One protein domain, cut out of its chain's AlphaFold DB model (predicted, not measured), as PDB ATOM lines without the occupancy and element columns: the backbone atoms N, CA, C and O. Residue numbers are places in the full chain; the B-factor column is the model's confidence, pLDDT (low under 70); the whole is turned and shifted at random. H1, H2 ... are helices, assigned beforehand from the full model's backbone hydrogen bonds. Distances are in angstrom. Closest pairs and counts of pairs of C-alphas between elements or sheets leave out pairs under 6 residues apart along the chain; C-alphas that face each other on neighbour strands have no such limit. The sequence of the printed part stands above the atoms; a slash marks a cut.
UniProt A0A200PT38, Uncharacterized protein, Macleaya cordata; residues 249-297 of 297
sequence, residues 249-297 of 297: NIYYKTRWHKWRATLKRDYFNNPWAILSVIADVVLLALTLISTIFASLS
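This is residues 249 to 297 of the 297 residues of an uncharacterized protein of Macleaya cordata (UniProt A0A200PT38). Two straight helices, H1 and then the longer H2, meet end to end at a corner and make a wide L, with the two arms sticking out from it at 87 degrees. The arms touch each other nowhere but at that corner. The printed part has 49 residues with two named helices and no named strand; its class is all helix. It is extended, with a radius of gyration of the C-alphas of 17.6 A, and only just flat, spanning 55 by 28 by 6 A.

H1, residues 249 to 268, and H2, residues 271 to 296, touch only at the corner by their tight link of 2 residues. H1 touches H2 with residues 266 to 268 alone, and H2 touches H1 with residues 273 to 274 alone; the closest C-alphas of the two helices are those of Tyr 267 and Ala 273, 5.5 A apart. The two lines are about perpendicular, at 87 degrees. In H1 and H2 every O i to N i+4 pair is within hydrogen-bond range.

H1 begins at C-alpha 249, (-69.975, -8.728, -32.772), and measures 26.3 A from first to last C-alpha. H2 measures 38.0 A and ends at C-alpha 296, (-26.242, -23.677, -12.600).

The two C-alphas farthest apart, those of Ile 250 and Ser 297, are 55.4 A apart. The printed part has no cut and ends at the chain's last residue. Mean pLDDT of the printed part is 70.3, and 27 residues are under 70, among them 255 to 275.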
ATOM      1  N   ASN A 249     -70.925  -8.202 -31.795       67.56
ATOM      2  CA  ASN A 249     -69.975  -8.728 -32.772       67.56
ATOM      3  C   ASN A 249     -69.466  -7.629 -33.725       67.56
ATOM      4  O   ASN A 249     -68.269  -7.549 -34.014       67.56
ATOM      5  N   ILE A 250     -70.346  -6.731 -34.181       73.06
ATOM      6  CA  ILE A 250     -69.980  -5.565 -35.002       73.06
ATOM      7  C   ILE A 250     -69.051  -4.628 -34.227       73.06
ATOM      8  O   ILE A 250     -68.031  -4.183 -34.769       73.06
ATOM      9  N   TYR A 251     -69.366  -4.343 -32.960       69.44
ATOM     10  CA  TYR A 251     -68.518  -3.526 -32.093       69.44
ATOM     11  C   TYR A 251     -67.111  -4.121 -31.971       69.44
ATOM     12  O   TYR A 251     -66.115  -3.425 -32.205       69.44
ATOM     13  N   TYR A 252     -67.029  -5.424 -31.698       61.00
ATOM     14  CA  TYR A 252     -65.767  -6.148 -31.601       61.00
ATOM     15  C   TYR A 252     -64.962  -6.079 -32.905       61.00
ATOM     16  O   TYR A 252     -63.810  -5.633 -32.898       61.00
ATOM     17  N   LYS A 253     -65.573  -6.431 -34.046       65.81
ATOM     18  CA  LYS A 253     -64.921  -6.393 -35.368       65.81
ATOM     19  C   LYS A 253     -64.397  -5.000 -35.697       65.81
ATOM     20  O   LYS A 253     -63.255  -4.852 -36.127       65.81
ATOM     21  N   THR A 254     -65.187  -3.961 -35.436       71.38
ATOM     22  CA  THR A 254     -64.788  -2.569 -35.687       71.38
ATOM     23  C   THR A 254     -63.551  -2.184 -34.873       71.38
ATOM     24  O   THR A 254     -62.622  -1.565 -35.399       71.38
ATOM     25  N   ARG A 255     -63.500  -2.572 -33.594       64.44
ATOM     26  CA  ARG A 255     -62.368  -2.277 -32.708       64.44
ATOM     27  C   ARG A 255     -61.128  -3.085 -33.086       64.44
ATOM     28  O   ARG A 255     -60.038  -2.518 -33.122       64.44
ATOM     29  N   TRP A 256     -61.299  -4.354 -33.457       58.94
ATOM     30  CA  TRP A 256     -60.237  -5.203 -33.993       58.94
ATOM     31  C   TRP A 256     -59.622  -4.615 -35.268       58.94
ATOM     32  O   TRP A 256     -58.400  -4.503 -35.371       58.94
ATOM     33  N   HIS A 257     -60.446  -4.155 -36.214       62.38
ATOM     34  CA  HIS A 257     -59.962  -3.497 -37.429       62.38
ATOM     35  C   HIS A 257     -59.183  -2.214 -37.121       62.38
ATOM     36  O   HIS A 257     -58.122  -2.002 -37.710       62.38
ATOM     37  N   LYS A 258     -59.653  -1.396 -36.167       68.62
ATOM     38  CA  LYS A 258     -58.928  -0.200 -35.706       68.62
ATOM     39  C   LYS A 258     -57.584  -0.561 -35.076       68.62
ATOM     40  O   LYS A 258     -56.567  -0.030 -35.503       68.62
ATOM     41  N   TRP A 259     -57.561  -1.495 -34.125       54.19
ATOM     42  CA  TRP A 259     -56.326  -1.942 -33.473       54.19
ATOM     43  C   TRP A 259     -55.328  -2.513 -34.469       54.19
ATOM     44  O   TRP A 259     -54.160  -2.138 -34.452       54.19
ATOM     45  N   ARG A 260     -55.788  -3.362 -35.390       49.75
ATOM     46  CA  ARG A 260     -54.946  -3.925 -36.447       49.75
ATOM     47  C   ARG A 260     -54.397  -2.844 -37.379       49.75
ATOM     48  O   ARG A 260     -53.242  -2.938 -37.785       49.75
ATOM     49  N   ALA A 261     -55.189  -1.826 -37.716       56.84
ATOM     50  CA  ALA A 261     -54.732  -0.697 -38.523       56.84
ATOM     51  C   ALA A 261     -53.679   0.146 -37.782       56.84
ATOM     52  O   ALA A 261     -52.649   0.468 -38.372       56.84
ATOM     53  N   THR A 262     -53.893   0.437 -36.495       58.69
ATOM     54  CA  THR A 262     -52.936   1.166 -35.646       58.69
ATOM     55  C   THR A 262     -51.636   0.384 -35.467       58.69
ATOM     56  O   THR A 262     -50.571   0.921 -35.749       58.69
ATOM     57  N   LEU A 263     -51.702  -0.905 -35.115       52.19
ATOM     58  CA  LEU A 263     -50.533  -1.794 -35.033       52.19
ATOM     59  C   LEU A 263     -49.765  -1.844 -36.356       52.19
ATOM     60  O   LEU A 263     -48.539  -1.757 -36.377       52.19
ATOM     61  N   LYS A 264     -50.474  -1.943 -37.486       53.66
ATOM     62  CA  LYS A 264     -49.833  -1.920 -38.803       53.66
ATOM     63  C   LYS A 264     -49.130  -0.589 -39.075       53.66
ATOM     64  O   LYS A 264     -48.032  -0.590 -39.622       53.66
ATOM     65  N   ARG A 265     -49.746   0.532 -38.703       63.91
ATOM     66  CA  ARG A 265     -49.211   1.874 -38.949       63.91
ATOM     67  C   ARG A 265     -48.013   2.201 -38.062       63.91
ATOM     68  O   ARG A 265     -46.993   2.641 -38.578       63.91
ATOM     69  N   ASP A 266     -48.150   2.002 -36.758       57.69
ATOM     70  CA  ASP A 266     -47.184   2.494 -35.771       57.69
ATOM     71  C   ASP A 266     -46.022   1.511 -35.571       57.69
ATOM     72  O   ASP A 266     -44.911   1.925 -35.244       57.69
ATOM     73  N   TYR A 267     -46.264   0.221 -35.821       44.50
ATOM     74  CA  TYR A 267     -45.291  -0.848 -35.615       44.50
ATOM     75  C   TYR A 267     -44.751  -1.401 -36.934       44.50
ATOM     76  O   TYR A 267     -43.563  -1.292 -37.212       44.50
ATOM     77  N   PHE A 268     -45.617  -1.960 -37.787       48.28
ATOM     78  CA  PHE A 268     -45.162  -2.709 -38.968       48.28
ATOM     79  C   PHE A 268     -44.726  -1.836 -40.155       48.28
ATOM     80  O   PHE A 268     -44.000  -2.316 -41.021       48.28
ATOM     81  N   ASN A 269     -45.126  -0.563 -40.197       54.78
ATOM     82  CA  ASN A 269     -44.690   0.388 -41.224       54.78
ATOM     83  C   ASN A 269     -43.500   1.260 -40.781       54.78
ATOM     84  O   ASN A 269     -43.013   2.054 -41.585       54.78
ATOM     85  N   ASN A 270     -43.027   1.135 -39.532       59.22
ATOM     86  CA  ASN A 270     -41.879   1.883 -39.024       59.22
ATOM     87  C   ASN A 270     -40.677   0.940 -38.804       59.22
ATOM     88  O   ASN A 270     -40.654   0.209 -37.810       59.22
ATOM     89  N   PRO A 271     -39.648   0.975 -39.675       56.28
ATOM     90  CA  PRO A 271     -38.473   0.108 -39.564       56.28
ATOM     91  C   PRO A 271     -37.778   0.201 -38.200       56.28
ATOM     92  O   PRO A 271     -37.274  -0.797 -37.689       56.28
ATOM     93  N   TRP A 272     -37.788   1.387 -37.583       59.28
ATOM     94  CA  TRP A 272     -37.148   1.638 -36.292       59.28
ATOM     95  C   TRP A 272     -37.923   1.041 -35.112       59.28
ATOM     96  O   TRP A 272     -37.305   0.583 -34.154       59.28
ATOM     97  N   ALA A 273     -39.256   0.984 -35.192       58.69
ATOM     98  CA  ALA A 273     -40.082   0.346 -34.166       58.69
ATOM     99  C   ALA A 273     -39.869  -1.176 -34.154       58.69
ATOM    100  O   ALA A 273     -39.706  -1.767 -33.091       58.69
ATOM    101  N   ILE A 274     -39.768  -1.800 -35.333       59.09
ATOM    102  CA  ILE A 274     -39.444  -3.230 -35.469       59.09
ATOM    103  C   ILE A 274     -38.061  -3.526 -34.873       59.09
ATOM    104  O   ILE A 274     -37.901  -4.494 -34.129       59.09
ATOM    105  N   LEU A 275     -37.071  -2.676 -35.161       67.31
ATOM    106  CA  LEU A 275     -35.707  -2.854 -34.666       67.31
ATOM    107  C   LEU A 275     -35.623  -2.748 -33.135       67.31
ATOM    108  O   LEU A 275     -34.929  -3.548 -32.511       67.31
ATOM    109  N   SER A 276     -36.368  -1.815 -32.528       74.44
ATOM    110  CA  SER A 276     -36.447  -1.655 -31.066       74.44
ATOM    111  C   SER A 276     -36.987  -2.909 -30.378       74.44
ATOM    112  O   SER A 276     -36.480  -3.328 -29.347       74.44
ATOM    113  N   VAL A 277     -37.992  -3.542 -30.973       68.88
ATOM    114  CA  VAL A 277     -38.685  -4.690 -30.374       68.88
ATOM    115  C   VAL A 277     -37.855  -5.951 -30.478       68.88
ATOM    116  O   VAL A 277     -37.796  -6.736 -29.538       68.88
ATOM    117  N   ILE A 278     -37.171  -6.132 -31.608       71.69
ATOM    118  CA  ILE A 278     -36.193  -7.209 -31.766       71.69
ATOM    119  C   ILE A 278     -35.070  -7.041 -30.739       71.69
ATOM    120  O   ILE A 278     -34.681  -8.021 -30.108       71.69
ATOM    121  N   ALA A 279     -34.577  -5.815 -30.536       78.69
ATOM    122  CA  ALA A 279     -33.555  -5.540 -29.533       78.69
ATOM    123  C   ALA A 279     -34.035  -5.885 -28.112       78.69
ATOM    124  O   ALA A 279     -33.321  -6.591 -27.402       78.69
ATOM    125  N   ASP A 280     -35.251  -5.482 -27.729       78.62
ATOM    126  CA  ASP A 280     -35.832  -5.798 -26.416       78.62
ATOM    127  C   ASP A 280     -36.015  -7.309 -26.212       78.62
ATOM    128  O   ASP A 280     -35.652  -7.837 -25.163       78.62
ATOM    129  N   VAL A 281     -36.508  -8.035 -27.222       81.44
ATOM    130  CA  VAL A 281     -36.671  -9.500 -27.162       81.44
ATOM    131  C   VAL A 281     -35.321 -10.208 -27.021       81.44
ATOM    132  O   VAL A 281     -35.200 -11.143 -26.229       81.44
ATOM    133  N   VAL A 282     -34.295  -9.763 -27.751       87.06
ATOM    134  CA  VAL A 282     -32.933 -10.308 -27.632       87.06
ATOM    135  C   VAL A 282     -32.361 -10.029 -26.244       87.06
ATOM    136  O   VAL A 282     -31.776 -10.927 -25.641       87.06
ATOM    137  N   LEU A 283     -32.561  -8.823 -25.707       90.62
ATOM    138  CA  LEU A 283     -32.112  -8.464 -24.363       90.62
ATOM    139  C   LEU A 283     -32.779  -9.351 -23.301       90.62
ATOM    140  O   LEU A 283     -32.104  -9.844 -22.402       90.62
ATOM    141  N   LEU A 284     -34.083  -9.604 -23.443       89.12
ATOM    142  CA  LEU A 284     -34.869 -10.457 -22.548       89.12
ATOM    143  C   LEU A 284     -34.438 -11.932 -22.640       89.12
ATOM    144  O   LEU A 284     -34.337 -12.626 -21.633       89.12
ATOM    145  N   ALA A 285     -34.110 -12.419 -23.837       86.69
ATOM    146  CA  ALA A 285     -33.553 -13.760 -24.010       86.69
ATOM    147  C   ALA A 285     -32.162 -13.887 -23.364       86.69
ATOM    148  O   ALA A 285     -31.875 -14.880 -22.694       86.69
ATOM    149  N   LEU A 286     -31.307 -12.873 -23.524       87.62
ATOM    150  CA  LEU A 286     -29.975 -12.841 -22.920       87.62
ATOM    151  C   LEU A 286     -30.035 -12.799 -21.392       87.62
ATOM    152  O   LEU A 286     -29.262 -13.505 -20.743       87.62
ATOM    153  N   THR A 287     -30.957 -12.029 -20.807       91.19
ATOM    154  CA  THR A 287     -31.135 -12.007 -19.350       91.19
ATOM    155  C   THR A 287     -31.582 -13.369 -18.835       91.19
ATOM    156  O   THR A 287     -30.957 -13.877 -17.909       91.19
ATOM    157  N   LEU A 288     -32.547 -14.027 -19.486       89.19
ATOM    158  CA  LEU A 288     -32.970 -15.383 -19.116       89.19
ATOM    159  C   LEU A 288     -31.818 -16.395 -19.186       89.19
ATOM    160  O   LEU A 288     -31.617 -17.155 -18.240       89.19
ATOM    161  N   ILE A 289     -31.017 -16.373 -20.257       90.31
ATOM    162  CA  ILE A 289     -29.832 -17.238 -20.390       90.31
ATOM    163  C   ILE A 289     -28.832 -16.954 -19.262       90.31
ATOM    164  O   ILE A 289     -28.341 -17.889 -18.632       90.31
ATOM    165  N   SER A 290     -28.558 -15.679 -18.970       84.56
ATOM    166  CA  SER A 290     -27.626 -15.289 -17.906       84.56
ATOM    167  C   SER A 290     -28.093 -15.743 -16.521       84.56
ATOM    168  O   SER A 290     -27.286 -16.227 -15.732       84.56
ATOM    169  N   THR A 291     -29.398 -15.667 -16.244       90.38
ATOM    170  CA  THR A 291     -29.994 -16.133 -14.987       90.38
ATOM    171  C   THR A 291     -29.926 -17.654 -14.869       90.38
ATOM    172  O   THR A 291     -29.585 -18.162 -13.804       90.38
ATOM    173  N   ILE A 292     -30.174 -18.386 -15.960       92.00
ATOM    174  CA  ILE A 292     -30.056 -19.850 -15.989       92.00
ATOM    175  C   ILE A 292     -28.605 -20.277 -15.729       92.00
ATOM    176  O   ILE A 292     -28.368 -21.107 -14.853       92.00
ATOM    177  N   PHE A 293     -27.627 -19.673 -16.409       84.38
ATOM    178  CA  PHE A 293     -26.207 -19.960 -16.171       84.38
ATOM    179  C   PHE A 293     -25.765 -19.615 -14.742       84.38
ATOM    180  O   PHE A 293     -25.045 -20.400 -14.134       84.38
ATOM    181  N   ALA A 294     -26.227 -18.493 -14.184       82.94
ATOM    182  CA  ALA A 294     -25.933 -18.108 -12.803       82.94
ATOM    183  C   ALA A 294     -26.577 -19.039 -11.760       82.94
ATOM    184  O   ALA A 294     -26.072 -19.137 -10.651       82.94
ATOM    185  N   SER A 295     -27.677 -19.718 -12.103       82.06
ATOM    186  CA  SER A 295     -28.321 -20.713 -11.230       82.06
ATOM    187  C   SER A 295     -27.700 -22.116 -11.305       82.06
ATOM    188  O   SER A 295     -27.957 -22.942 -10.434       82.06
ATOM    189  N   LEU A 296     -26.914 -22.393 -12.353       78.38
ATOM    190  CA  LEU A 296     -26.242 -23.677 -12.600       78.38
ATOM    191  C   LEU A 296     -24.759 -23.686 -12.180       78.38
ATOM    192  O   LEU A 296     -24.160 -24.762 -12.152       78.38
ATOM    193  N   SER A 297     -24.175 -22.516 -11.894       68.44
ATOM    194  CA  SER A 297     -22.810 -22.337 -11.369       68.44
ATOM    195  C   SER A 297     -22.802 -22.187  -9.855       68.44
ATOM    196  O   SER A 297     -21.722 -22.470  -9.289       68.44
TER     197      SER A 297